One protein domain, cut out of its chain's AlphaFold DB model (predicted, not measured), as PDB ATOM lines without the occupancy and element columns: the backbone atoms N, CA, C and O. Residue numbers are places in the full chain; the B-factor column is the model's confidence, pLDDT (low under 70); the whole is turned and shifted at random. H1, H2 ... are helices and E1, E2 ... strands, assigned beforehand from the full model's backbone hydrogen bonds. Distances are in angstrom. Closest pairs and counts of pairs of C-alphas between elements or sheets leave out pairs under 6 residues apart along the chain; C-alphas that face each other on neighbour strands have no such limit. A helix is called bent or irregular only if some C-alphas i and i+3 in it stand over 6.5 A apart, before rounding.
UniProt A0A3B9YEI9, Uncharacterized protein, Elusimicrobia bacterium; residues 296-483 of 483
ATOM      1  N   GLN A 296     171.928  27.276 117.091       97.81
ATOM      2  CA  GLN A 296     173.234  27.559 117.698       97.81
ATOM      3  C   GLN A 296     173.501  29.069 117.724       97.81
ATOM      4  O   GLN A 296     173.112  29.774 116.794       97.81
ATOM      5  N   GLY A 297     174.190  29.526 118.766       96.75
ATOM      6  CA  GLY A 297     174.463  30.934 119.047       96.75
ATOM      7  C   GLY A 297     173.389  31.603 119.908       96.75
ATOM      8  O   GLY A 297     172.303  31.056 120.132       96.75
ATOM      9  N   GLU A 298     173.704  32.801 120.393       96.38
ATOM     10  CA  GLU A 298     172.826  33.635 121.226       96.38
ATOM     11  C   GLU A 298     172.411  34.920 120.499       96.38
ATOM     12  O   GLU A 298     173.150  35.439 119.658       96.38
ATOM     13  N   VAL A 299     171.225  35.452 120.815       95.50
ATOM     14  CA  VAL A 299     170.730  36.687 120.188       95.50
ATOM     15  C   VAL A 299     171.632  37.868 120.551       95.50
ATOM     16  O   VAL A 299     171.748  38.248 121.715       95.50
ATOM     17  N   SER A 300     172.234  38.496 119.540       90.69
ATOM     18  CA  SER A 300     173.135  39.637 119.717       90.69
ATOM     19  C   SER A 300     172.580  40.906 119.071       90.69
ATOM     20  O   SER A 300     172.291  40.928 117.875       90.69
ATOM     21  N   ALA A 301     172.521  41.988 119.849       90.69
ATOM     22  CA  ALA A 301     172.271  43.347 119.376       90.69
ATOM     23  C   ALA A 301     173.505  44.229 119.621       90.69
ATOM     24  O   ALA A 301     174.189  44.082 120.632       90.69
ATOM     25  N   GLU A 302     173.783  45.169 118.716       89.38
ATOM     26  CA  GLU A 302     174.912  46.106 118.861       89.38
ATOM     27  C   GLU A 302     174.659  47.190 119.915       89.38
ATOM     28  O   GLU A 302     175.596  47.738 120.493       89.38
ATOM     29  N   LYS A 303     173.385  47.530 120.134       93.50
ATOM     30  CA  LYS A 303     172.946  48.640 120.978       93.50
ATOM     31  C   LYS A 303     171.670  48.272 121.722       93.50
ATOM     32  O   LYS A 303     170.748  47.683 121.156       93.50
ATOM     33  N   ALA A 304     171.619  48.661 122.989       95.44
ATOM     34  CA  ALA A 304     170.480  48.437 123.859       95.44
ATOM     35  C   ALA A 304     170.327  49.601 124.846       95.44
ATOM     36  O   ALA A 304     171.292  50.030 125.482       95.44
ATOM     37  N   LYS A 305     169.099  50.089 125.009       95.62
ATOM     38  CA  LYS A 305     168.747  51.179 125.920       95.62
ATOM     39  C   LYS A 305     168.053  50.622 127.160       95.62
ATOM     40  O   LYS A 305     167.000  50.002 127.046       95.62
ATOM     41  N   ARG A 306     168.605  50.884 128.351       94.75
ATOM     42  CA  ARG A 306     167.955  50.544 129.632       94.75
ATOM     43  C   ARG A 306     166.591  51.220 129.760       94.75
ATOM     44  O   ARG A 306     166.443  52.395 129.418       94.75
ATOM     45  N   THR A 307     165.618  50.494 130.293       91.81
ATOM     46  CA  THR A 307     164.267  51.000 130.564       91.81
ATOM     47  C   THR A 307     164.091  51.354 132.040       91.81
ATOM     48  O   THR A 307     164.791  50.829 132.906       91.81
ATOM     49  N   GLY A 308     163.124  52.221 132.347       73.88
ATOM     50  CA  GLY A 308     162.691  52.458 133.725       73.88
ATOM     51  C   GLY A 308     161.845  51.288 134.222       73.88
ATOM     52  O   GLY A 308     160.652  51.245 133.948       73.88
ATOM     53  N   GLY A 309     162.473  50.336 134.909       74.69
ATOM     54  CA  GLY A 309     161.817  49.153 135.463       74.69
ATOM     55  C   GLY A 309     162.841  48.098 135.861       74.69
ATOM     56  O   GLY A 309     163.651  47.689 135.027       74.69
ATOM     57  N   LEU A 310     162.799  47.685 137.127       90.31
ATOM     58  CA  LEU A 310     163.501  46.510 137.633       90.31
ATOM     59  C   LEU A 310     162.459  45.456 137.993       90.31
ATOM     60  O   LEU A 310     161.446  45.783 138.610       90.31
ATOM     61  N   PHE A 311     162.739  44.214 137.625       95.81
ATOM     62  CA  PHE A 311     161.955  43.039 137.995       95.81
ATOM     63  C   PHE A 311     162.781  42.155 138.931       95.81
ATOM     64  O   PHE A 311     163.989  42.363 139.088       95.81
ATOM     65  N   SER A 312     162.145  41.198 139.590       96.50
ATOM     66  CA  SER A 312     162.838  40.153 140.338       96.50
ATOM     67  C   SER A 312     162.845  38.839 139.564       96.50
ATOM     68  O   SER A 312     162.017  38.647 138.678       96.50
ATOM     69  N   SER A 313     163.792  37.979 139.922       94.75
ATOM     70  CA  SER A 313     163.840  36.567 139.537       94.75
ATOM     71  C   SER A 313     162.821  35.756 140.340       94.75
ATOM     72  O   SER A 313     161.967  35.093 139.778       94.75
ATOM     73  N   ASP A 314     162.805  35.939 141.665       94.06
ATOM     74  CA  ASP A 314     161.866  35.270 142.563       94.06
ATOM     75  C   ASP A 314     160.719  36.183 143.016       94.06
ATOM     76  O   ASP A 314     160.892  37.378 143.263       94.06
ATOM     77  N   ARG A 315     159.568  35.586 143.345       88.50
ATOM     78  CA  ARG A 315     158.402  36.276 143.942       88.50
ATOM     79  C   ARG A 315     158.688  37.084 145.218       88.50
ATOM     80  O   ARG A 315     157.959  38.030 145.507       88.50
ATOM     81  N   ASN A 316     159.719  36.711 145.978       87.88
ATOM     82  CA  ASN A 316     160.146  37.398 147.205       87.88
ATOM     83  C   ASN A 316     161.535  38.055 147.072       87.88
ATOM     84  O   ASN A 316     162.088  38.534 148.065       87.88
ATOM     85  N   GLY A 317     162.123  38.045 145.873       89.88
ATOM     86  CA  GLY A 317     163.439  38.610 145.620       89.88
ATOM     87  C   GLY A 317     163.422  40.140 145.577       89.88
ATOM     88  O   GLY A 317     162.388  40.793 145.429       89.88
ATOM     89  N   GLN A 318     164.605  40.745 145.694       91.31
ATOM     90  CA  GLN A 318     164.755  42.182 145.459       91.31
ATOM     91  C   GLN A 318     164.747  42.460 143.945       91.31
ATOM     92  O   GLN A 318     165.438  41.751 143.204       91.31
ATOM     93  N   PRO A 319     164.009  43.474 143.450       94.31
ATOM     94  CA  PRO A 319     164.036  43.827 142.037       94.31
ATOM     95  C   PRO A 319     165.437  44.270 141.598       94.31
ATOM     96  O   PRO A 319     165.955  45.293 142.046       94.31
ATOM     97  N   SER A 320     166.057  43.486 140.718       94.75
ATOM     98  CA  SER A 320     167.428  43.690 140.227       94.75
ATOM     99  C   SER A 320     167.596  43.387 138.733       94.75
ATOM    100  O   SER A 320     168.579  43.820 138.129       94.75
ATOM    101  N   ILE A 321     166.618  42.724 138.108       96.88
ATOM    102  CA  ILE A 321     166.619  42.392 136.687       96.88
ATOM    103  C   ILE A 321     166.286  43.642 135.871       96.88
ATOM    104  O   ILE A 321     165.156  44.136 135.865       96.88
ATOM    105  N   GLN A 322     167.297  44.169 135.183       96.69
ATOM    106  CA  GLN A 322     167.175  45.312 134.284       96.69
ATOM    107  C   GLN A 322     166.646  44.866 132.919       96.69
ATOM    108  O   GLN A 322     167.251  44.025 132.257       96.69
ATOM    109  N   VAL A 323     165.576  45.516 132.459       97.06
ATOM    110  CA  VAL A 323     165.045  45.340 131.099       97.06
ATOM    111  C   VAL A 323     165.628  46.392 130.143       97.06
ATOM    112  O   VAL A 323     166.029  47.490 130.549       97.06
ATOM    113  N   TYR A 324     165.715  46.044 128.863       97.06
ATOM    114  CA  TYR A 324     166.304  46.840 127.795       97.06
ATOM    115  C   TYR A 324     165.374  46.896 126.576       97.06
ATOM    116  O   TYR A 324     164.646  45.950 126.290       97.06
ATOM    117  N   ARG A 325     165.448  47.989 125.814       96.94
ATOM    118  CA  ARG A 325     165.005  48.060 124.413       96.94
ATOM    119  C   ARG A 325     166.210  47.796 123.518       96.94
ATOM    120  O   ARG A 325     167.207  48.506 123.651       96.94
ATOM    121  N   LEU A 326     166.137  46.815 122.627       96.69
ATOM    122  CA  LEU A 326     167.170  46.589 121.613       96.69
ATOM    123  C   LEU A 326     166.979  47.598 120.475       96.69
ATOM    124  O   LEU A 326     165.876  47.737 119.945       96.69
ATOM    125  N   GLU A 327     168.035  48.318 120.096       94.81
ATOM    126  CA  GLU A 327     167.954  49.331 119.036       94.81
ATOM    127  C   GLU A 327     168.029  48.666 117.655       94.81
ATOM    128  O   GLU A 327     169.072  48.640 117.004       94.81
ATOM    129  N   THR A 328     166.902  48.104 117.219       92.75
ATOM    130  CA  THR A 328     166.738  47.502 115.891       92.75
ATOM    131  C   THR A 328     166.253  48.519 114.862       92.75
ATOM    132  O   THR A 328     165.805  49.617 115.200       92.75
ATOM    133  N   GLN A 329     166.276  48.127 113.588       78.88
ATOM    134  CA  GLN A 329     165.511  48.828 112.559       78.88
ATOM    135  C   GLN A 329     164.001  48.632 112.820       78.88
ATOM    136  O   GLN A 329     163.586  47.591 113.333       78.88
ATOM    137  N   GLY A 330     163.182  49.638 112.499       76.69
ATOM    138  CA  GLY A 330     161.729  49.617 112.723       76.69
ATOM    139  C   GLY A 330     161.259  50.198 114.068       76.69
ATOM    140  O   GLY A 330     162.051  50.523 114.949       76.69
ATOM    141  N   ALA A 331     159.940  50.375 114.204       78.56
ATOM    142  CA  ALA A 331     159.323  51.049 115.355       78.56
ATOM    143  C   ALA A 331     159.118  50.139 116.584       78.56
ATOM    144  O   ALA A 331     159.148  50.617 117.717       78.56
ATOM    145  N   ASN A 332     158.932  48.833 116.373       92.00
ATOM    146  CA  ASN A 332     158.604  47.863 117.424       92.00
ATOM    147  C   ASN A 332     159.883  47.289 118.057       92.00
ATOM    148  O   ASN A 332     160.172  46.105 117.921       92.00
ATOM    149  N   GLN A 333     160.695  48.137 118.690       95.75
ATOM    150  CA  GLN A 333     161.993  47.725 119.243       95.75
ATOM    151  C   GLN A 333     161.855  46.567 120.254       95.75
ATOM    152  O   GLN A 333     161.143  46.744 121.253       95.75
ATOM    153  N   PRO A 334     162.545  45.422 120.044       97.94
ATOM    154  CA  PRO A 334     162.467  44.262 120.923       97.94
ATOM    155  C   PRO A 334     162.804  44.590 122.374       97.94
ATOM    156  O   PRO A 334     163.627  45.464 122.663       97.94
ATOM    157  N   VAL A 335     162.170  43.868 123.291       97.94
ATOM    158  CA  VAL A 335     162.347  44.030 124.736       97.94
ATOM    159  C   VAL A 335     163.177  42.865 125.250       97.94
ATOM    160  O   VAL A 335     162.798  41.719 125.035       97.94
ATOM    161  N   ALA A 336     164.299  43.139 125.911       98.00
ATOM    162  CA  ALA A 336     165.248  42.112 126.327       98.00
ATOM    163  C   ALA A 336     165.635  42.209 127.804       98.00
ATOM    164  O   ALA A 336     165.757  43.306 128.351       98.00
ATOM    165  N   PHE A 337     165.861  41.062 128.437       98.12
ATOM    166  CA  PHE A 337     166.350  40.948 129.810       98.12
ATOM    167  C   PHE A 337     167.090  39.622 130.015       98.12
ATOM    168  O   PHE A 337     166.872  38.662 129.280       98.12
ATOM    169  N   THR A 338     167.960  39.575 131.020       97.94
ATOM    170  CA  THR A 338     168.648  38.349 131.438       97.94
ATOM    171  C   THR A 338     168.168  37.983 132.829       97.94
ATOM    172  O   THR A 338     168.251  38.819 133.728       97.94
ATOM    173  N   ALA A 339     167.686  36.759 132.996       98.12
ATOM    174  CA  ALA A 339     167.148  36.246 134.247       98.12
ATOM    175  C   ALA A 339     167.599  34.791 134.466       98.12
ATOM    176  O   ALA A 339     168.453  34.247 133.753       98.12
ATOM    177  N   ASP A 340     167.053  34.194 135.505       98.06
ATOM    178  CA  ASP A 340     166.848  32.765 135.681       98.06
ATOM    179  C   ASP A 340     165.792  32.197 134.720       98.06
ATOM    180  O   ASP A 340     165.286  32.893 133.840       98.06
ATOM    181  N   MET A 341     165.538  30.895 134.846       98.69
ATOM    182  CA  MET A 341     164.380  30.227 134.265       98.69
ATOM    183  C   MET A 341     163.781  29.288 135.308       98.69
ATOM    184  O   MET A 341     164.310  28.195 135.499       98.69
ATOM    185  N   ASP A 342     162.686  29.704 135.930       98.06
ATOM    186  CA  ASP A 342     161.677  28.844 136.534       98.06
ATOM    187  C   ASP A 342     160.817  28.182 135.444       98.06
ATOM    188  O   ASP A 342     160.738  28.641 134.294       98.06
ATOM    189  N   ILE A 343     160.204  27.053 135.797       98.31
ATOM    190  CA  ILE A 343     159.539  26.152 134.855       98.31
ATOM    191  C   ILE A 343     158.023  26.238 135.015       98.31
ATOM    192  O   ILE A 343     157.457  25.726 135.977       98.31
ATOM    193  N   ASP A 344     157.373  26.819 134.014       98.12
ATOM    194  CA  ASP A 344     155.923  26.882 133.920       98.12
ATOM    195  C   ASP A 344     155.338  25.547 133.422       98.12
ATOM    196  O   ASP A 344     155.746  24.999 132.385       98.12
ATOM    197  N   ALA A 345     154.376  25.020 134.183       97.94
ATOM    198  CA  ALA A 345     153.651  23.785 133.894       97.94
ATOM    199  C   ALA A 345     152.162  24.018 133.584       97.94
ATOM    200  O   ALA A 345     151.404  23.041 133.506       97.94
ATOM    201  N   ASP A 346     151.748  25.270 133.380       98.25
ATOM    202  CA  ASP A 346     150.345  25.651 133.296       98.25
ATOM    203  C   ASP A 346     149.720  25.286 131.944       98.25
ATOM    204  O   ASP A 346     150.346  25.280 130.882       98.25
ATOM    205  N   GLY A 347     148.432  24.937 131.986       97.81
ATOM    206  CA  GLY A 347     147.606  24.685 130.808       97.81
ATOM    207  C   GLY A 347     147.277  23.221 130.505       97.81
ATOM    208  O   GLY A 347     146.891  22.423 131.364       97.81
ATOM    209  N   ALA A 348     147.308  22.884 129.215       96.94
ATOM    210  CA  ALA A 348     146.838  21.615 128.673       96.94
ATOM    211  C   ALA A 348     147.862  20.479 128.857       96.94
ATOM    212  O   ALA A 348     148.992  20.680 129.284       96.94
ATOM    213  N   GLY A 349     147.466  19.237 128.564       94.25
ATOM    214  CA  GLY A 349     148.338  18.060 128.717       94.25
ATOM    215  C   GLY A 349     148.521  17.569 130.160       94.25
ATOM    216  O   GLY A 349     148.951  16.440 130.360       94.25
ATOM    217  N   GLY A 350     148.118  18.355 131.166       94.62
ATOM    218  CA  GLY A 350     148.007  17.904 132.557       94.62
ATOM    219  C   GLY A 350     149.290  17.965 133.387       94.62
ATOM    220  O   GLY A 350     149.269  17.476 134.515       94.62
ATOM    221  N   ALA A 351     150.365  18.569 132.869       94.75
ATOM    222  CA  ALA A 351     151.638  18.721 133.580       94.75
ATOM    223  C   ALA A 351     151.481  19.458 134.924       94.75
ATOM    224  O   ALA A 351     152.022  19.001 135.929       94.75
ATOM    225  N   TRP A 352     150.646  20.502 134.960       96.50
ATOM    226  CA  TRP A 352     150.258  21.256 136.158       96.50
ATOM    227  C   TRP A 352     149.836  20.397 137.358       96.50
ATOM    228  O   TRP A 352     150.015  20.813 138.494       96.50
ATOM    229  N   LYS A 353     149.310  19.179 137.150       95.75
ATOM    230  CA  LYS A 353     148.915  18.276 138.250       95.75
ATOM    231  C   LYS A 353     150.104  17.768 139.074       95.75
ATOM    232  O   LYS A 353     149.901  17.278 140.181       95.75
ATOM    233  N   GLY A 354     151.306  17.808 138.499       89.75
ATOM    234  CA  GLY A 354     152.561  17.487 139.173       89.75
ATOM    235  C   GLY A 354     153.241  18.702 139.806       89.75
ATOM    236  O   GLY A 354     154.211  18.513 140.534       89.75
ATOM    237  N   ASP A 355     152.759  19.921 139.551       91.81
ATOM    238  CA  ASP A 355     153.233  21.148 140.194       91.81
ATOM    239  C   ASP A 355     152.331  21.514 141.387       91.81
ATOM    240  O   ASP A 355     151.117  21.322 141.372       91.81
ATOM    241  N   ARG A 356     152.929  22.055 142.451       90.25
ATOM    242  CA  ARG A 356     152.215  22.560 143.629       90.25
ATOM    243  C   ARG A 356     151.415  23.828 143.327       90.25
ATOM    244  O   ARG A 356     150.409  24.070 143.991       90.25
ATOM    245  N   THR A 357     151.894  24.648 142.399       90.38
ATOM    246  CA  THR A 357     151.284  25.933 142.021       90.38
ATOM    247  C   THR A 357     150.519  25.888 140.704       90.38
ATOM    248  O   THR A 357     149.839  26.860 140.382       90.38
ATOM    249  N   GLY A 358     150.582  24.757 140.001       93.62
ATOM    250  CA  GLY A 358     150.163  24.646 138.617       93.62
ATOM    251  C   GLY A 358     148.660  24.785 138.401       93.62
ATOM    252  O   GLY A 358     147.833  24.282 139.170       93.62
ATOM    253  N   GLN A 359     148.300  25.411 137.287       97.31
ATOM    254  CA  GLN A 359     146.933  25.668 136.859       97.31
ATOM    255  C   GLN A 359     146.613  24.928 135.557       97.31
ATOM    256  O   GLN A 359     147.437  24.757 134.665       97.31
ATOM    257  N   SER A 360     145.348  24.548 135.376       97.25
ATOM    258  CA  SER A 360     144.874  23.926 134.130       97.25
ATOM    259  C   SER A 360     144.752  24.891 132.944       97.25
ATOM    260  O   SER A 360     144.279  24.504 131.869       97.25
ATOM    261  N   GLN A 361     145.122  26.160 133.136       98.06
ATOM    262  CA  GLN A 361     144.866  27.236 132.195       98.06
ATOM    263  C   GLN A 361     146.035  28.210 132.104       98.06
ATOM    264  O   GLN A 361     146.357  28.871 133.079       98.06
ATOM    265  N   THR A 362     146.540  28.367 130.883       98.56
ATOM    266  CA  THR A 362     147.371  29.494 130.475       98.56
ATOM    267  C   THR A 362     146.535  30.724 130.148       98.56
ATOM    268  O   THR A 362     145.408  30.583 129.649       98.56
ATOM    269  N   SER A 363     147.096  31.923 130.342       98.56
ATOM    270  CA  SER A 363     146.458  33.194 129.968       98.56
ATOM    271  C   SER A 363     146.272  33.344 128.457       98.56
ATOM    272  O   SER A 363     145.233  33.850 128.024       98.56
ATOM    273  N   LEU A 364     147.229  32.900 127.626       98.56
ATOM    274  CA  LEU A 364     146.976  32.780 126.190       98.56
ATOM    275  C   LEU A 364     146.062  31.576 125.946       98.56
ATOM    276  O   LEU A 364     146.390  30.440 126.301       98.56
ATOM    277  N   ARG A 365     144.915  31.846 125.321       98.06
ATOM    278  CA  ARG A 365     143.946  30.847 124.860       98.06
ATOM    279  C   ARG A 365     143.936  30.811 123.342       98.06
ATOM    280  O   ARG A 365     144.094  31.845 122.693       98.06
ATOM    281  N   TYR A 366     143.668  29.639 122.790       98.06
ATOM    282  CA  TYR A 366     143.238  29.519 121.402       98.06
ATOM    283  C   TYR A 366     141.809  30.052 121.219       98.06
ATOM    284  O   TYR A 366     141.039  30.108 122.181       98.06
ATOM    285  N   SER A 367     141.408  30.373 119.986       97.00
ATOM    286  CA  SER A 367     140.027  30.795 119.671       97.00
ATOM    287  C   SER A 367     138.954  29.754 120.029       97.00
ATOM    288  O   SER A 367     137.809  30.112 120.294       97.00
ATOM    289  N   THR A 368     139.327  28.474 120.122       96.50
ATOM    290  CA  THR A 368     138.494  27.365 120.627       96.50
ATOM    291  C   THR A 368     138.326  27.350 122.155       96.50
ATOM    292  O   THR A 368     137.634  26.485 122.688       96.50
ATOM    293  N   GLY A 369     138.979  28.262 122.882       96.88
ATOM    294  CA  GLY A 369     139.016  28.308 124.349       96.88
ATOM    295  C   GLY A 369     140.047  27.368 124.989       96.88
ATOM    296  O   GLY A 369     140.225  27.394 126.209       96.88
ATOM    297  N   GLU A 370     140.751  26.557 124.198       97.56
ATOM    298  CA  GLU A 370     141.795  25.639 124.666       97.56
ATOM    299  C   GLU A 370     143.042  26.380 125.185       97.56
ATOM    300  O   GLU A 370     143.290  27.541 124.857       97.56
ATOM    301  N   SER A 371     143.829  25.691 126.013       98.25
ATOM    302  CA  SER A 371     145.081  26.192 126.595       98.25
ATOM    303  C   SER A 371     146.285  25.810 125.740       98.25
ATOM    304  O   SER A 371     146.244  24.771 125.079       98.25
ATOM    305  N   LEU A 372     147.393  26.551 125.851       98.31
ATOM    306  CA  LEU A 372     148.693  26.028 125.421       98.31
ATOM    307  C   LEU A 372     149.036  24.753 126.212       98.31
ATOM    308  O   LEU A 372     148.579  24.575 127.340       98.31
ATOM    309  N   ASN A 373     149.840  23.862 125.628       97.88
ATOM    310  CA  ASN A 373     150.396  22.698 126.320       97.88
ATOM    311  C   ASN A 373     151.896  22.948 126.580       97.88
ATOM    312  O   ASN A 373     152.663  22.987 125.612       97.88
ATOM    313  N   PRO A 374     152.340  23.073 127.843       98.00
ATOM    314  CA  PRO A 374     153.705  23.461 128.189       98.00
ATOM    315  C   PRO A 374     154.730  22.379 127.853       98.00
ATOM    316  O   PRO A 374     155.888  22.700 127.618       98.00
ATOM    317  N   SER A 375     154.331  21.105 127.771       97.81
ATOM    318  CA  SER A 375     155.213  20.002 127.347       97.81
ATOM    319  C   SER A 375     155.383  19.932 125.822       97.81
ATOM    320  O   SER A 375     156.387  19.410 125.330       97.81
ATOM    321  N   ALA A 376     154.428  20.482 125.064       97.75
ATOM    322  CA  ALA A 376     154.416  20.439 123.602       97.75
ATOM    323  C   ALA A 376     154.899  21.734 122.929       97.75
ATOM    324  O   ALA A 376     155.398  21.658 121.810       97.75
ATOM    325  N   LEU A 377     154.746  22.900 123.570       98.31
ATOM    326  CA  LEU A 377     155.000  24.204 122.949       98.31
ATOM    327  C   LEU A 377     155.985  25.060 123.758       98.31
ATOM    328  O   LEU A 377     155.781  25.244 124.962       98.31
ATOM    329  N   PRO A 378     157.025  25.627 123.119       98.75
ATOM    330  CA  PRO A 378     157.928  26.568 123.761       98.75
ATOM    331  C   PRO A 378     157.229  27.921 123.923       98.75
ATOM    332  O   PRO A 378     156.873  28.582 122.945       98.75
ATOM    333  N   PHE A 379     157.045  28.353 125.167       98.88
ATOM    334  CA  PHE A 379     156.540  29.684 125.481       98.88
ATOM    335  C   PHE A 379     157.262  30.284 126.688       98.88
ATOM    336  O   PHE A 379     157.925  29.582 127.451       98.88
ATOM    337  N   VAL A 380     157.150  31.602 126.822       98.94
ATOM    338  CA  VAL A 380     157.657  32.379 127.958       98.94
ATOM    339  C   VAL A 380     156.500  33.019 128.705       98.94
ATOM    340  O   VAL A 380     155.461  33.328 128.113       98.94
ATOM    341  N   VAL A 381     156.706  33.252 129.990       98.81
ATOM    342  CA  VAL A 381     155.763  33.938 130.865       98.81
ATOM    343  C   VAL A 381     156.283  35.352 131.129       98.81
ATOM    344  O   VAL A 381     157.490  35.578 131.249       98.81
ATOM    345  N   ILE A 382     155.380  36.332 131.171       98.44
ATOM    346  CA  ILE A 382     155.701  37.713 131.564       98.44
ATOM    347  C   ILE A 382     154.882  38.101 132.797       98.44
ATOM    348  O   ILE A 382     153.758  37.629 132.938       98.44
ATOM    349  N   PRO A 383     155.366  38.976 133.688       97.81
ATOM    350  CA  PRO A 383     154.600  39.351 134.870       97.81
ATOM    351  C   PRO A 383     153.290  40.042 134.483       97.81
ATOM    352  O   PRO A 383     153.238  40.822 133.529       97.81
ATOM    353  N   LEU A 384     152.229  39.824 135.263       96.88
ATOM    354  CA  LEU A 384     150.892  40.387 135.013       96.88
ATOM    355  C   LEU A 384     150.863  41.928 134.871       96.88
ATOM    356  O   LEU A 384     149.927  42.495 134.309       96.88
ATOM    357  N   ASP A 385     151.866  42.639 135.391       94.88
ATOM    358  CA  ASP A 385     152.032  44.087 135.251       94.88
ATOM    359  C   ASP A 385     153.105  44.538 134.242       94.88
ATOM    360  O   ASP A 385     153.245  45.744 134.024       94.88
ATOM    361  N   PHE A 386     153.770  43.614 133.537       95.94
ATOM    362  CA  PHE A 386     154.700  43.912 132.437       95.94
ATOM    363  C   PHE A 386     154.103  44.855 131.372       95.94
ATOM    364  O   PHE A 386     154.775  45.827 131.008       95.94
ATOM    365  N   PRO A 387     152.832  44.694 130.925       94.88
ATOM    366  CA  PRO A 387     152.241  45.586 129.923       94.88
ATOM    367  C   PRO A 387     152.057  47.040 130.389       94.88
ATOM    368  O   PRO A 387     151.791  47.909 129.565       94.88
ATOM    369  N   LYS A 388     152.217  47.351 131.686       93.69
ATOM    370  CA  LYS A 388     152.218  48.747 132.169       93.69
ATOM    371  C   LYS A 388     153.492  49.496 131.769       93.69
ATOM    372  O   LYS A 388     153.447  50.709 131.590       93.69
ATOM    373  N   LEU A 389     154.613  48.782 131.650       93.19
ATOM    374  CA  LEU A 389     155.910  49.320 131.223       93.19
ATOM    375  C   LEU A 389     156.174  49.057 129.730       93.19
ATOM    376  O   LEU A 389     156.844  49.851 129.069       93.19
ATOM    377  N   PHE A 390     155.605  47.974 129.192       95.44
ATOM    378  CA  PHE A 390     155.758  47.526 127.805       95.44
ATOM    379  C   PHE A 390     154.386  47.272 127.145       95.44
ATOM    380  O   PHE A 390     154.072  46.130 126.815       95.44
ATOM    381  N   PRO A 391     153.538  48.306 126.954       95.88
ATOM    382  CA  PRO A 391     152.163  48.161 126.439       95.88
ATOM    383  C   PRO A 391     152.086  47.683 124.978       95.88
ATOM    384  O   PRO A 391     151.020  47.360 124.443       95.88
ATOM    385  N   ASP A 392     153.220  47.666 124.290       96.00
ATOM    386  CA  ASP A 392     153.378  47.091 122.969       96.00
ATOM    387  C   ASP A 392     153.527  45.558 122.994       96.00
ATOM    388  O   ASP A 392     153.055  44.915 122.055       96.00
ATOM    389  N   VAL A 393     154.066  44.981 124.074       97.62
ATOM    390  CA  VAL A 393     154.194  43.530 124.299       97.62
ATOM    391  C   VAL A 393     152.894  42.949 124.867       97.62
ATOM    392  O   VAL A 393     152.210  43.572 125.677       97.62
ATOM    393  N   GLY A 394     152.550  41.722 124.484       97.44
ATOM    394  CA  GLY A 394     151.556  40.921 125.198       97.44
ATOM    395  C   GLY A 394     151.417  39.507 124.645       97.44
ATOM    396  O   GLY A 394     152.160  39.108 123.754       97.44
ATOM    397  N   LEU A 395     150.438  38.774 125.175       98.62
ATOM    398  CA  LEU A 395     150.189  37.368 124.848       98.62
ATOM    399  C   LEU A 395     150.146  37.109 123.329       98.62
ATOM    400  O   LEU A 395     149.516  37.859 122.577       98.62
ATOM    401  N   GLY A 396     150.813  36.034 122.914       98.62
ATOM    402  CA  GLY A 396     150.976  35.603 121.527       98.62
ATOM    403  C   GLY A 396     152.138  36.255 120.775       98.62
ATOM    404  O   GLY A 396     152.513  35.735 119.729       98.62
ATOM    405  N   ASP A 397     152.722  37.359 121.263       98.81
ATOM    406  CA  ASP A 397     153.902  37.951 120.615       98.81
ATOM    407  C   ASP A 397     155.089  36.978 120.708       98.81
ATOM    408  O   ASP A 397     155.254  36.280 121.709       98.81
ATOM    409  N   TYR A 398     155.917  36.912 119.668       98.81
ATOM    410  CA  TYR A 398     157.032  35.971 119.603       98.81
ATOM    411  C   TYR A 398     158.168  36.343 120.557       98.81
ATOM    412  O   TYR A 398     158.363  37.503 120.934       98.81
ATOM    413  N   SER A 399     158.971  35.340 120.899       98.88
ATOM    414  CA  SER A 399     160.183  35.474 121.694       98.88
ATOM    415  C   SER A 399     161.333  34.627 121.145       98.88
ATOM    416  O   SER A 399     161.138  33.658 120.412       98.88
ATOM    417  N   ALA A 400     162.552  35.001 121.516       98.81
ATOM    418  CA  ALA A 400     163.753  34.188 121.407       98.81
ATOM    419  C   ALA A 400     164.387  34.103 122.796       98.81
ATOM    420  O   ALA A 400     164.548  35.123 123.468       98.81
ATOM    421  N   VAL A 401     164.725  32.892 123.228       98.88
ATOM    422  CA  VAL A 401     165.344  32.624 124.526       98.88
ATOM    423  C   VAL A 401     166.679  31.938 124.285       98.88
ATOM    424  O   VAL A 401     166.719  30.895 123.630       98.88
ATOM    425  N   SER A 402     167.768  32.517 124.791       98.81
ATOM    426  CA  SER A 402     169.120  31.974 124.645       98.81
ATOM    427  C   SER A 402     169.704  31.509 125.980       98.81
ATOM    428  O   SER A 402     169.569  32.188 126.996       98.81
ATOM    429  N   TYR A 403     170.386  30.364 125.968       98.62
ATOM    430  CA  TYR A 403     171.116  29.816 127.113       98.62
ATOM    431  C   TYR A 403     172.293  28.959 126.634       98.62
ATOM    432  O   TYR A 403     172.102  28.019 125.856       98.62
ATOM    433  N   LYS A 404     173.506  29.249 127.123       97.38
ATOM    434  CA  LYS A 404     174.737  28.472 126.862       97.38
ATOM    435  C   LYS A 404     174.991  28.211 125.367       97.38
ATOM    436  O   LYS A 404     175.219  27.071 124.960       97.38
ATOM    437  N   GLY A 405     174.947  29.259 124.543       97.56
ATOM    438  CA  GLY A 405     175.230  29.166 123.105       97.56
ATOM    439  C   GLY A 405     174.139  28.472 122.283       97.56
ATOM    440  O   GLY A 405     174.398  28.041 121.159       97.56
ATOM    441  N   LYS A 406     172.928  28.338 122.829       98.19
ATOM    442  CA  LYS A 406     171.745  27.835 122.127       98.19
ATOM    443  C   LYS A 406     170.626  28.859 122.188       98.19
ATOM    444  O   LYS A 406     170.488  29.528 123.207       98.19
ATOM    445  N   THR A 407     169.783  28.900 121.161       98.81
ATOM    446  CA  THR A 407     168.556  29.708 121.135       98.81
ATOM    447  C   THR A 407     167.351  28.866 120.729       98.81
ATOM    448  O   THR A 407     167.418  28.101 119.767       98.81
ATOM    449  N   VAL A 408     166.240  29.028 121.445       98.88
ATOM    450  CA  VAL A 408     164.924  28.459 121.121       98.88
ATOM    451  C   VAL A 408     163.935  29.611 120.986       98.88
ATOM    452  O   VAL A 408     163.959  30.556 121.774       98.88
ATOM    453  N   TYR A 409     163.077  29.556 119.971       98.88
ATOM    454  CA  TYR A 409     162.019  30.543 119.781       98.88
ATOM    455  C   TYR A 409     160.747  30.107 120.502       98.88
ATOM    456  O   TYR A 409     160.465  28.914 120.617       98.88
ATOM    457  N   GLY A 410     159.970  31.072 120.969       98.81
ATOM    458  CA  GLY A 410     158.710  30.838 121.656       98.81
ATOM    459  C   GLY A 410     157.678  31.905 121.327       98.81
ATOM    460  O   GLY A 410     157.889  32.765 120.471       98.81
ATOM    461  N   ILE A 411     156.571  31.858 122.057       98.88
ATOM    462  CA  ILE A 411     155.586  32.940 122.147       98.88
ATOM    463  C   ILE A 411     155.416  33.360 123.610       98.88
ATOM    464  O   ILE A 411     155.744  32.599 124.519       98.88
ATOM    465  N   VAL A 412     154.900  34.558 123.864       98.88
ATOM    466  CA  VAL A 412     154.443  34.971 125.196       98.88
ATOM    467  C   VAL A 412     153.149  34.211 125.502       98.88
ATOM    468  O   VAL A 412     152.096  34.529 124.946       98.88
ATOM    469  N   GLY A 413     153.241  33.170 126.329       98.62
ATOM    470  CA  GLY A 413     152.153  32.224 126.586       98.62
ATOM    471  C   GLY A 413     151.309  32.548 127.815       98.62
ATOM    472  O   GLY A 413     150.114  32.255 127.817       98.62
ATOM    473  N   ASP A 414     151.896  33.191 128.829       98.69
ATOM    474  CA  ASP A 414     151.208  33.404 130.104       98.69
ATOM    475  C   ASP A 414     151.543  34.714 130.830       98.69
ATOM    476  O   ASP A 414     152.497  35.422 130.485       98.69
ATOM    477  N   PHE A 415     150.739  35.003 131.857       98.56
ATOM    478  CA  PHE A 415     150.965  36.030 132.859       98.56
ATOM    479  C   PHE A 415     151.324  35.433 134.223       98.56
ATOM    480  O   PHE A 415     150.463  34.921 134.937       98.56
ATOM    481  N   GLY A 416     152.582  35.607 134.617       96.75
ATOM    482  CA  GLY A 416     153.110  35.174 135.906       96.75
ATOM    483  C   GLY A 416     152.852  36.180 137.038       96.75
ATOM    484  O   GLY A 416     152.190  37.219 136.851       96.75
ATOM    485  N   PRO A 417     153.396  35.913 138.240       96.31
ATOM    486  CA  PRO A 417     153.337  36.813 139.387       96.31
ATOM    487  C   PRO A 417     153.814  38.234 139.044       96.31
ATOM    488  O   PRO A 417     154.735  38.441 138.260       96.31
ATOM    489  N   ARG A 418     153.195  39.256 139.647       96.25
ATOM    490  CA  ARG A 418     153.571  40.662 139.399       96.25
ATOM    491  C   ARG A 418     155.024  40.929 139.783       96.25
ATOM    492  O   ARG A 418     155.455  40.523 140.858       96.25
ATOM    493  N   GLY A 419     155.733  41.672 138.936       96.12
ATOM    494  CA  GLY A 419     157.133  42.038 139.154       96.12
ATOM    495  C   GLY A 419     158.162  40.908 138.993       96.12
ATOM    496  O   GLY A 419     159.343  41.192 139.178       96.12
ATOM    497  N   VAL A 420     157.757  39.685 138.631       97.62
ATOM    498  CA  VAL A 420     158.642  38.515 138.462       97.62
ATOM    499  C   VAL A 420     158.881  38.225 136.980       97.62
ATOM    500  O   VAL A 420     157.941  38.248 136.193       97.62
ATOM    501  N   VAL A 421     160.129  37.993 136.578       97.88
ATOM    502  CA  VAL A 421     160.521  37.591 135.215       97.88
ATOM    503  C   VAL A 421     161.479  36.412 135.290       97.88
ATOM    504  O   VAL A 421     162.226  36.310 136.251       97.88
ATOM    505  N   GLY A 422     161.524  35.599 134.233       98.25
ATOM    506  CA  GLY A 422     162.348  34.388 134.218       98.25
ATOM    507  C   GLY A 422     161.526  33.110 134.346       98.25
ATOM    508  O   GLY A 422     161.985  32.161 134.947       98.25
ATOM    509  N   GLU A 423     160.322  33.052 133.778       98.62
ATOM    510  CA  GLU A 423     159.473  31.851 133.770       98.62
ATOM    511  C   GLU A 423     159.260  31.388 132.311       98.62
ATOM    512  O   GLU A 423     159.057  32.208 131.402       98.62
ATOM    513  N   ALA A 424     159.357  30.082 132.040       98.75
ATOM    514  CA  ALA A 424     159.157  29.518 130.698       98.75
ATOM    515  C   ALA A 424     158.687  28.055 130.716       98.75
ATOM    516  O   ALA A 424     158.916  27.329 131.678       98.75
ATOM    517  N   SER A 425     158.062  27.603 129.626       98.75
ATOM    518  CA  SER A 425     157.440  26.277 129.574       98.75
ATOM    519  C   SER A 425     158.433  25.107 129.656       98.75
ATOM    520  O   SER A 425     159.576  25.191 129.193       98.75
ATOM    521  N   ILE A 426     157.948  23.961 130.147       98.56
ATOM    522  CA  ILE A 426     158.635  22.650 130.134       98.56
ATOM    523  C   ILE A 426     159.349  22.382 128.790       98.56
ATOM    524  O   ILE A 426     160.505  21.951 128.764       98.56
ATOM    525  N   ASN A 427     158.692  22.661 127.658       98.62
ATOM    526  CA  ASN A 427     159.249  22.470 126.320       98.62
ATOM    527  C   ASN A 427     160.412  23.427 126.015       98.62
ATOM    528  O   ASN A 427     161.426  22.990 125.468       98.62
ATOM    529  N   MET A 428     160.290  24.707 126.389       98.88
ATOM    530  CA  MET A 428     161.350  25.709 126.225       98.88
ATOM    531  C   MET A 428     162.617  25.271 126.974       98.88
ATOM    532  O   MET A 428     163.696  25.180 126.382       98.88
ATOM    533  N   ALA A 429     162.468  24.916 128.252       98.75
ATOM    534  CA  ALA A 429     163.565  24.466 129.098       98.75
ATOM    535  C   ALA A 429     164.237  23.196 128.557       98.75
ATOM    536  O   ALA A 429     165.456  23.179 128.352       98.75
ATOM    537  N   ALA A 430     163.449  22.165 128.231       98.56
ATOM    538  CA  ALA A 430     163.958  20.913 127.673       98.56
ATOM    539  C   ALA A 430     164.732  21.131 126.360       98.56
ATOM    540  O   ALA A 430     165.795  20.542 126.158       98.56
ATOM    541  N   SER A 431     164.242  22.022 125.494       98.69
ATOM    542  CA  SER A 431     164.865  22.348 124.202       98.69
ATOM    543  C   SER A 431     166.200  23.096 124.359       98.69
ATOM    544  O   SER A 431     167.138  22.875 123.589       98.69
ATOM    545  N   LEU A 432     166.335  23.935 125.393       98.56
ATOM    546  CA  LEU A 432     167.601  24.585 125.765       98.56
ATOM    547  C   LEU A 432     168.575  23.617 126.474       98.56
ATOM    548  O   LEU A 432     169.799  23.793 126.420       98.56
ATOM    549  N   GLY A 433     168.064  22.540 127.076       98.06
ATOM    550  CA  GLY A 433     168.827  21.625 127.931       98.06
ATOM    551  C   GLY A 433     168.917  22.101 129.386       98.06
ATOM    552  O   GLY A 433     169.907  21.828 130.064       98.06
ATOM    553  N   ILE A 434     167.904  22.840 129.835       98.62
ATOM    554  CA  ILE A 434     167.620  23.159 131.237       98.62
ATOM    555  C   ILE A 434     166.730  22.031 131.791       98.62
ATOM    556  O   ILE A 434     165.955  21.437 131.040       98.62
ATOM    557  N   ASN A 435     166.850  21.695 133.080       98.12
ATOM    558  CA  ASN A 435     166.013  20.659 133.696       98.12
ATOM    559  C   ASN A 435     164.532  21.109 133.673       98.12
ATOM    560  O   ASN A 435     164.238  22.144 134.266       98.12
ATOM    561  N   PRO A 436     163.603  20.384 133.020       97.75
ATOM    562  CA  PRO A 436     162.236  20.854 132.791       97.75
ATOM    563  C   PRO A 436     161.228  20.369 133.858       97.75
ATOM    564  O   PRO A 436     160.034  20.283 133.580       97.75
ATOM    565  N   ASP A 437     161.688  19.998 135.058       96.38
ATOM    566  CA  ASP A 437     160.831  19.638 136.201       96.38
ATOM    567  C   ASP A 437     160.283  20.915 136.885       96.38
ATOM    568  O   ASP A 437     161.089  21.715 137.358       96.38
ATOM    569  N   PRO A 438     158.957  21.121 137.012       95.94
ATOM    570  CA  PRO A 438     158.399  22.324 137.645       95.94
ATOM    571  C   PRO A 438     158.738  22.502 139.132       95.94
ATOM    572  O   PRO A 438     158.705  23.614 139.641       95.94
ATOM    573  N   ASN A 439     159.113  21.437 139.845       95.25
ATOM    574  CA  ASN A 439     159.407  21.489 141.281       95.25
ATOM    575  C   ASN A 439     160.912  21.478 141.602       95.25
ATOM    576  O   ASN A 439     161.295  21.678 142.759       95.25
ATOM    577  N   ARG A 440     161.762  21.100 140.636       95.12
ATOM    578  CA  ARG A 440     163.197  20.788 140.845       95.12
ATOM    579  C   ARG A 440     164.103  21.223 139.689       95.12
ATOM    580  O   ARG A 440     165.291  20.888 139.674       95.12
ATOM    581  N   GLY A 441     163.518  21.844 138.675       96.75
ATOM    582  CA  GLY A 441     164.155  22.199 137.422       96.75
ATOM    583  C   GLY A 441     164.723  23.602 137.410       96.75
ATOM    584  O   GLY A 441     165.119  24.144 138.439       96.75
ATOM    585  N   GLY A 442     164.791  24.156 136.207       98.00
ATOM    586  CA  GLY A 442     165.212  25.524 135.986       98.00
ATOM    587  C   GLY A 442     166.720  25.762 136.062       98.00
ATOM    588  O   GLY A 442     167.547  24.844 136.014       98.00
ATOM    589  N   THR A 443     167.086  27.040 136.113       98.44
ATOM    590  CA  THR A 443     168.466  27.527 136.272       98.44
ATOM    591  C   THR A 443     168.431  28.911 136.908       98.44
ATOM    592  O   THR A 443     167.812  29.805 136.348       98.44
ATOM    593  N   GLY A 444     169.135  29.124 138.023       96.69
ATOM    594  CA  GLY A 444     169.143  30.396 138.777       96.69
ATOM    595  C   GLY A 444     169.901  31.558 138.113       96.69
ATOM    596  O   GLY A 444     170.580  32.323 138.794       96.69
ATOM    597  N   GLY A 445     169.879  31.644 136.783       96.31
ATOM    598  CA  GLY A 445     170.464  32.738 136.013       96.31
ATOM    599  C   GLY A 445     171.000  32.331 134.638       96.31
ATOM    600  O   GLY A 445     171.134  31.147 134.309       96.31
ATOM    601  N   GLY A 446     171.385  33.351 133.866       97.06
ATOM    602  CA  GLY A 446     172.104  33.219 132.594       97.06
ATOM    603  C   GLY A 446     171.226  32.963 131.369       97.06
ATOM    604  O   GLY A 446     171.760  32.604 130.323       97.06
ATOM    605  N   VAL A 447     169.908  33.128 131.488       98.75
ATOM    606  CA  VAL A 447     168.953  32.969 130.388       98.75
ATOM    607  C   VAL A 447     168.617  34.343 129.818       98.75
ATOM    608  O   VAL A 447     168.141  35.227 130.529       98.75
ATOM    609  N   ASN A 448     168.881  34.527 128.527       98.56
ATOM    610  CA  ASN A 448     168.633  35.769 127.803       98.56
ATOM    611  C   ASN A 448     167.274  35.689 127.102       98.56
ATOM    612  O   ASN A 448     167.101  34.894 126.183       98.56
ATOM    613  N   TYR A 449     166.327  36.529 127.506       98.81
ATOM    614  CA  TYR A 449     164.999  36.640 126.912       98.81
ATOM    615  C   TYR A 449     164.953  37.842 125.972       98.81
ATOM    616  O   TYR A 449     165.358  38.942 126.349       98.81
ATOM    617  N   VAL A 450     164.413  37.655 124.767       98.75
ATOM    618  CA  VAL A 450     164.103  38.724 123.810       98.75
ATOM    619  C   VAL A 450     162.665  38.549 123.338       98.75
ATOM    620  O   VAL A 450     162.320  37.521 122.766       98.75
ATOM    621  N   LEU A 451     161.819  39.546 123.582       98.75
ATOM    622  CA  LEU A 451     160.413  39.591 123.180       98.75
ATOM    623  C   LEU A 451     160.256  40.537 121.985       98.75
ATOM    624  O   LEU A 451     160.838  41.625 121.988       98.75
ATOM    625  N   PHE A 452     159.444  40.159 120.999       98.38
ATOM    626  CA  PHE A 452     159.229  40.909 119.759       98.38
ATOM    627  C   PHE A 452     157.815  41.525 119.738       98.38
ATOM    628  O   PHE A 452     156.853  40.831 119.401       98.38
ATOM    629  N   PRO A 453     157.636  42.809 120.108       98.12
ATOM    630  CA  PRO A 453     156.312  43.413 120.243       98.12
ATOM    631  C   PRO A 453     155.533  43.439 118.923       98.12
ATOM    632  O   PRO A 453     156.096  43.742 117.870       98.12
ATOM    633  N   LYS A 454     154.212  43.223 118.993       97.12
ATOM    634  CA  LYS A 454     153.292  43.274 117.834       97.12
ATOM    635  C   LYS A 454     153.635  42.272 116.723       97.12
ATOM    636  O   LYS A 454     153.492  42.586 115.543       97.12
ATOM    637  N   THR A 455     154.056  41.071 117.106       97.94
ATOM    638  CA  THR A 455     154.361  39.973 116.172       97.94
ATOM    639  C   THR A 455     153.388  38.802 116.256       97.94
ATOM    640  O   THR A 455     153.488  37.893 115.436       97.94
ATOM    641  N   ARG A 456     152.449  38.820 117.213       97.56
ATOM    642  CA  ARG A 456     151.451  37.760 117.387       97.56
ATOM    643  C   ARG A 456     150.623  37.495 116.133       97.56
ATOM    644  O   ARG A 456     150.146  38.426 115.480       97.56
ATOM    645  N   ASP A 457     150.385  36.218 115.877       96.88
ATOM    646  CA  ASP A 457     149.430  35.769 114.870       96.88
ATOM    647  C   ASP A 457     147.977  35.909 115.381       96.88
ATOM    648  O   ASP A 457     147.751  35.913 116.596       96.88
ATOM    649  N   PRO A 458     146.965  36.008 114.491       96.00
ATOM    650  CA  PRO A 458     145.553  36.074 114.891       96.00
ATOM    651  C   PRO A 458     145.042  34.832 115.643       96.00
ATOM    652  O   PRO A 458     144.143  34.951 116.470       96.00
ATOM    653  N   GLU A 459     145.612  33.660 115.360       97.06
ATOM    654  CA  GLU A 459     145.455  32.417 116.125       97.06
ATOM    655  C   GLU A 459     146.877  31.932 116.462       97.06
ATOM    656  O   GLU A 459     147.697  31.835 115.544       97.06
ATOM    657  N   PRO A 460     147.205  31.637 117.734       96.44
ATOM    658  CA  PRO A 460     148.538  31.166 118.101       96.44
ATOM    659  C   PRO A 460     148.894  29.842 117.402       96.44
ATOM    660  O   PRO A 460     148.031  28.966 117.285       96.44
ATOM    661  N   PRO A 461     150.155  29.621 116.988       96.06
ATOM    662  CA  PRO A 461     150.552  28.341 116.416       96.06
ATOM    663  C   PRO A 461     150.370  27.179 117.404       96.06
ATOM    664  O   PRO A 461     150.708  27.267 118.587       96.06
ATOM    665  N   ARG A 462     149.862  26.054 116.896       95.75
ATOM    666  CA  ARG A 462     149.696  24.785 117.635       95.75
ATOM    667  C   ARG A 462     150.856  23.806 117.439       95.75
ATOM    668  O   ARG A 462     150.819  22.701 117.969       95.75
ATOM    669  N   ASP A 463     151.868  24.212 116.679       95.38
ATOM    670  CA  ASP A 463     153.053  23.423 116.362       95.38
ATOM    671  C   ASP A 463     154.321  24.182 116.770       95.38
ATOM    672  O   ASP A 463     154.531  25.338 116.394       95.38
ATOM    673  N   ALA A 464     155.190  23.509 117.519       97.19
ATOM    674  CA  ALA A 464     156.447  24.070 117.985       97.19
ATOM    675  C   ALA A 464     157.441  24.336 116.839       97.19
ATOM    676  O   ALA A 464     158.253  25.257 116.953       97.19
ATOM    677  N   GLN A 465     157.376  23.582 115.730       97.38
ATOM    678  CA  GLN A 465     158.228  23.821 114.558       97.38
ATOM    679  C   GLN A 465     157.806  25.082 113.797       97.38
ATOM    680  O   GLN A 465     158.671  25.881 113.438       97.38
ATOM    681  N   ALA A 466     156.504  25.328 113.631       97.81
ATOM    682  CA  ALA A 466     155.980  26.594 113.122       97.81
ATOM    683  C   ALA A 466     156.450  27.790 113.974       97.81
ATOM    684  O   ALA A 466     156.907  28.790 113.417       97.81
ATOM    685  N   ILE A 467     156.450  27.657 115.312       98.56
ATOM    686  CA  ILE A 467     157.006  28.683 116.215       98.56
ATOM    687  C   ILE A 467     158.506  28.906 115.950       98.56
ATOM    688  O   ILE A 467     158.935  30.057 115.855       98.56
ATOM    689  N   GLN A 468     159.303  27.842 115.764       98.62
ATOM    690  CA  GLN A 468     160.733  27.988 115.438       98.62
ATOM    691  C   GLN A 468     160.951  28.713 114.107       98.62
ATOM    692  O   GLN A 468     161.799  29.600 114.019       98.62
ATOM    693  N   GLN A 469     160.189  28.352 113.074       98.06
ATOM    694  CA  GLN A 469     160.316  28.931 111.736       98.06
ATOM    695  C   GLN A 469     159.940  30.417 111.728       98.06
ATOM    696  O   GLN A 469     160.716  31.245 111.245       98.06
ATOM    697  N   ARG A 470     158.784  30.776 112.304       98.38
ATOM    698  CA  ARG A 470     158.321  32.170 112.340       98.38
ATOM    699  C   ARG A 470     159.168  33.029 113.282       98.38
ATOM    700  O   ARG A 470     159.516  34.147 112.908       98.38
ATOM    701  N   GLY A 471     159.595  32.502 114.432       98.31
ATOM    702  CA  GLY A 471     160.511  33.192 115.347       98.31
ATOM    703  C   GLY A 471     161.878  33.497 114.718       98.31
ATOM    704  O   GLY A 471     162.372  34.619 114.831       98.31
ATOM    705  N   ALA A 472     162.454  32.547 113.971       98.19
ATOM    706  CA  ALA A 472     163.698  32.766 113.232       98.19
ATOM    707  C   ALA A 472     163.552  33.820 112.118       98.19
ATOM    708  O   ALA A 472     164.478  34.602 111.892       98.19
ATOM    709  N   GLN A 473     162.397  33.875 111.446       97.62
ATOM    710  CA  GLN A 473     162.094  34.925 110.471       97.62
ATOM    711  C   GLN A 473     161.977  36.300 111.151       97.62
ATOM    712  O   GLN A 473     162.578  37.263 110.685       97.62
ATOM    713  N   ILE A 474     161.266  36.389 112.278       97.50
ATOM    714  CA  ILE A 474     161.099  37.629 113.052       97.50
ATOM    715  C   ILE A 474     162.452  38.169 113.537       97.50
ATOM    716  O   ILE A 474     162.710  39.367 113.423       97.50
ATOM    717  N   LEU A 475     163.358  37.303 114.004       96.69
ATOM    718  CA  LEU A 475     164.714  37.712 114.388       96.69
ATOM    719  C   LEU A 475     165.433  38.450 113.237       96.69
ATOM    720  O   LEU A 475     166.038  39.502 113.457       96.69
ATOM    721  N   GLN A 476     165.303  37.938 112.007       95.12
ATOM    722  CA  GLN A 476     165.867  38.546 110.795       95.12
ATOM    723  C   GLN A 476     165.125  39.823 110.370       95.12
ATOM    724  O   GLN A 476     165.773  40.782 109.956       95.12
ATOM    725  N   GLU A 477     163.795  39.879 110.511       95.12
ATOM    726  CA  GLU A 477     162.976  41.084 110.266       95.12
ATOM    727  C   GLU A 477     163.419  42.259 111.161       95.12
ATOM    728  O   GLU A 477     163.411  43.411 110.730       95.12
ATOM    729  N   HIS A 478     163.893  41.965 112.376       95.56
ATOM    730  CA  HIS A 478     164.493  42.934 113.296       95.56
ATOM    731  C   HIS A 478     165.987  43.225 113.041       95.56
ATOM    732  O   HIS A 478     166.590  44.020 113.763       95.56
ATOM    733  N   GLY A 479     166.607  42.614 112.027       94.19
ATOM    734  CA  GLY A 479     168.036  42.772 111.734       94.19
ATOM    735  C   GLY A 479     168.957  42.209 112.824       94.19
ATOM    736  O   GLY A 479     170.114  42.618 112.917       94.19
ATOM    737  N   LEU A 480     168.447  41.305 113.664       94.94
ATOM    738  CA  LEU A 480     169.213  40.605 114.688       94.94
ATOM    739  C   LEU A 480     169.725  39.265 114.146       94.94
ATOM    740  O   LEU A 480     169.216  38.718 113.167       94.94
ATOM    741  N   GLY A 481     170.743  38.725 114.807       92.81
ATOM    742  CA  GLY A 481     171.329  37.438 114.457       92.81
ATOM    743  C   GLY A 481     171.822  36.686 115.684       92.81
ATOM    744  O   GLY A 481     171.974  37.263 116.766       92.81
ATOM    745  N   LEU A 482     172.075  35.395 115.486       95.75
ATOM    746  CA  LEU A 482     172.735  34.541 116.466       95.75
ATOM    747  C   LEU A 482     174.254  34.655 116.286       95.75
ATOM    748  O   LEU A 482     174.733  34.667 115.148       95.75
ATOM    749  N   LYS A 483     174.993  34.766 117.391       90.94
ATOM    750  CA  LYS A 483     176.465  34.803 117.429       90.94
ATOM    751  C   LYS A 483     177.023  33.768 118.400       90.94
ATOM    752  O   LYS A 483     176.286  33.410 119.345       90.94
TER     753      LYS A 483
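AT A GLANCE: This is residues 296 to 483 of the 483 residues of an uncharacterized protein of Elusimicrobia bacterium (UniProt A0A3B9YEI9). Look first for a small closed barrel of six strands, E3, E7, E4, E6, E5 and E8 in ring order, with the longest helix, H4, packed across its outside on E6 and E5, and two short helices, H2 and H3, also outside. The hairpin E1 and E2 extends the sheet beyond the ring from E3, while H1 lies off the barrel. The printed part has 188 residues with four named helices and eight named strands, in the order E1 E2 E3 H1 E4 H2 E5 E6 E7 H3 E8 H4. The sheet is mixed and so is the class, helices and strands, with under half of the residues in named elements. The whole is compact, with a radius of gyration of the C-alphas of 14.9 A and spans of 42 by 36 by 31 A.

HOW THE PARTS SIT: Begin at the hairpin of E5, residues 398 to 403, and E6, residues 406 to 416, antiparallel, with N 401 and O 408 within hydrogen-bond range at 2.9 A. On the other side of E6 find E4, residues 379 to 383, parallel to it, with N 380 and O 411 at 2.9 A. Next come E7, residues 423 to 425, antiparallel to E4 with N 381 and O 423 at 2.9 A, and E3, residues 335 to 344, parallel to E7 with N 344 and O 424 at 2.8 A. E8, residues 443 to 451, closes the ring, antiparallel to E3 with N 337 and O 449 at 3.0 A and to E5 with N 400 and O 450 at 2.8 A. E1, residues 304 to 311, E2, residues 321 to 326, and E3 form a meander, each strand the antiparallel neighbour of the one before, with N 305 and O 325 at 2.8 A and N 324 and O 336 at 2.8 A. Outside the barrel, H4, residues 464 to 477, runs across the strands, at 83 degrees to E6 on the local plane; the closest C-alphas of the two are Tyr 409 and Gln 468, 5.2 A. H3, residues 426 to 432, and H2, residues 386 to 389, are on the barrel at heights of 6.4 A and 5.0 A. H1, residues 348 to 354, is not on it and is irregular, with C-alphas 349 and 352 8.3 A apart. In H3 and H4 every O i to N i+4 pair is within hydrogen-bond range, H2 is too short for one, and H1 has 0 of 3, beside 2 of 4 O i to N i+3 pairs.

IN THESE COORDINATES: Find C-alpha 304 at (170.480, 48.437, 123.859), where E1 begins its 17.4 A. E6 starts at (171.745, 27.835, 122.127), spans 24.3 A and bends by 76 degrees at residue 413; E3 spans 20.5 A and E8 19.5 A. H4 covers 19.8 A and ends at C-alpha 477, (162.976, 41.084, 110.266).

THE WHOLE: The two C-alphas farthest apart, those of Gln 329 and Lys 353, are 43.2 A apart. The printed part has no cut; the links H1 to E4 and E8 to H4 are long. Mean pLDDT of the printed part is 96.1, and no printed residue is under 70.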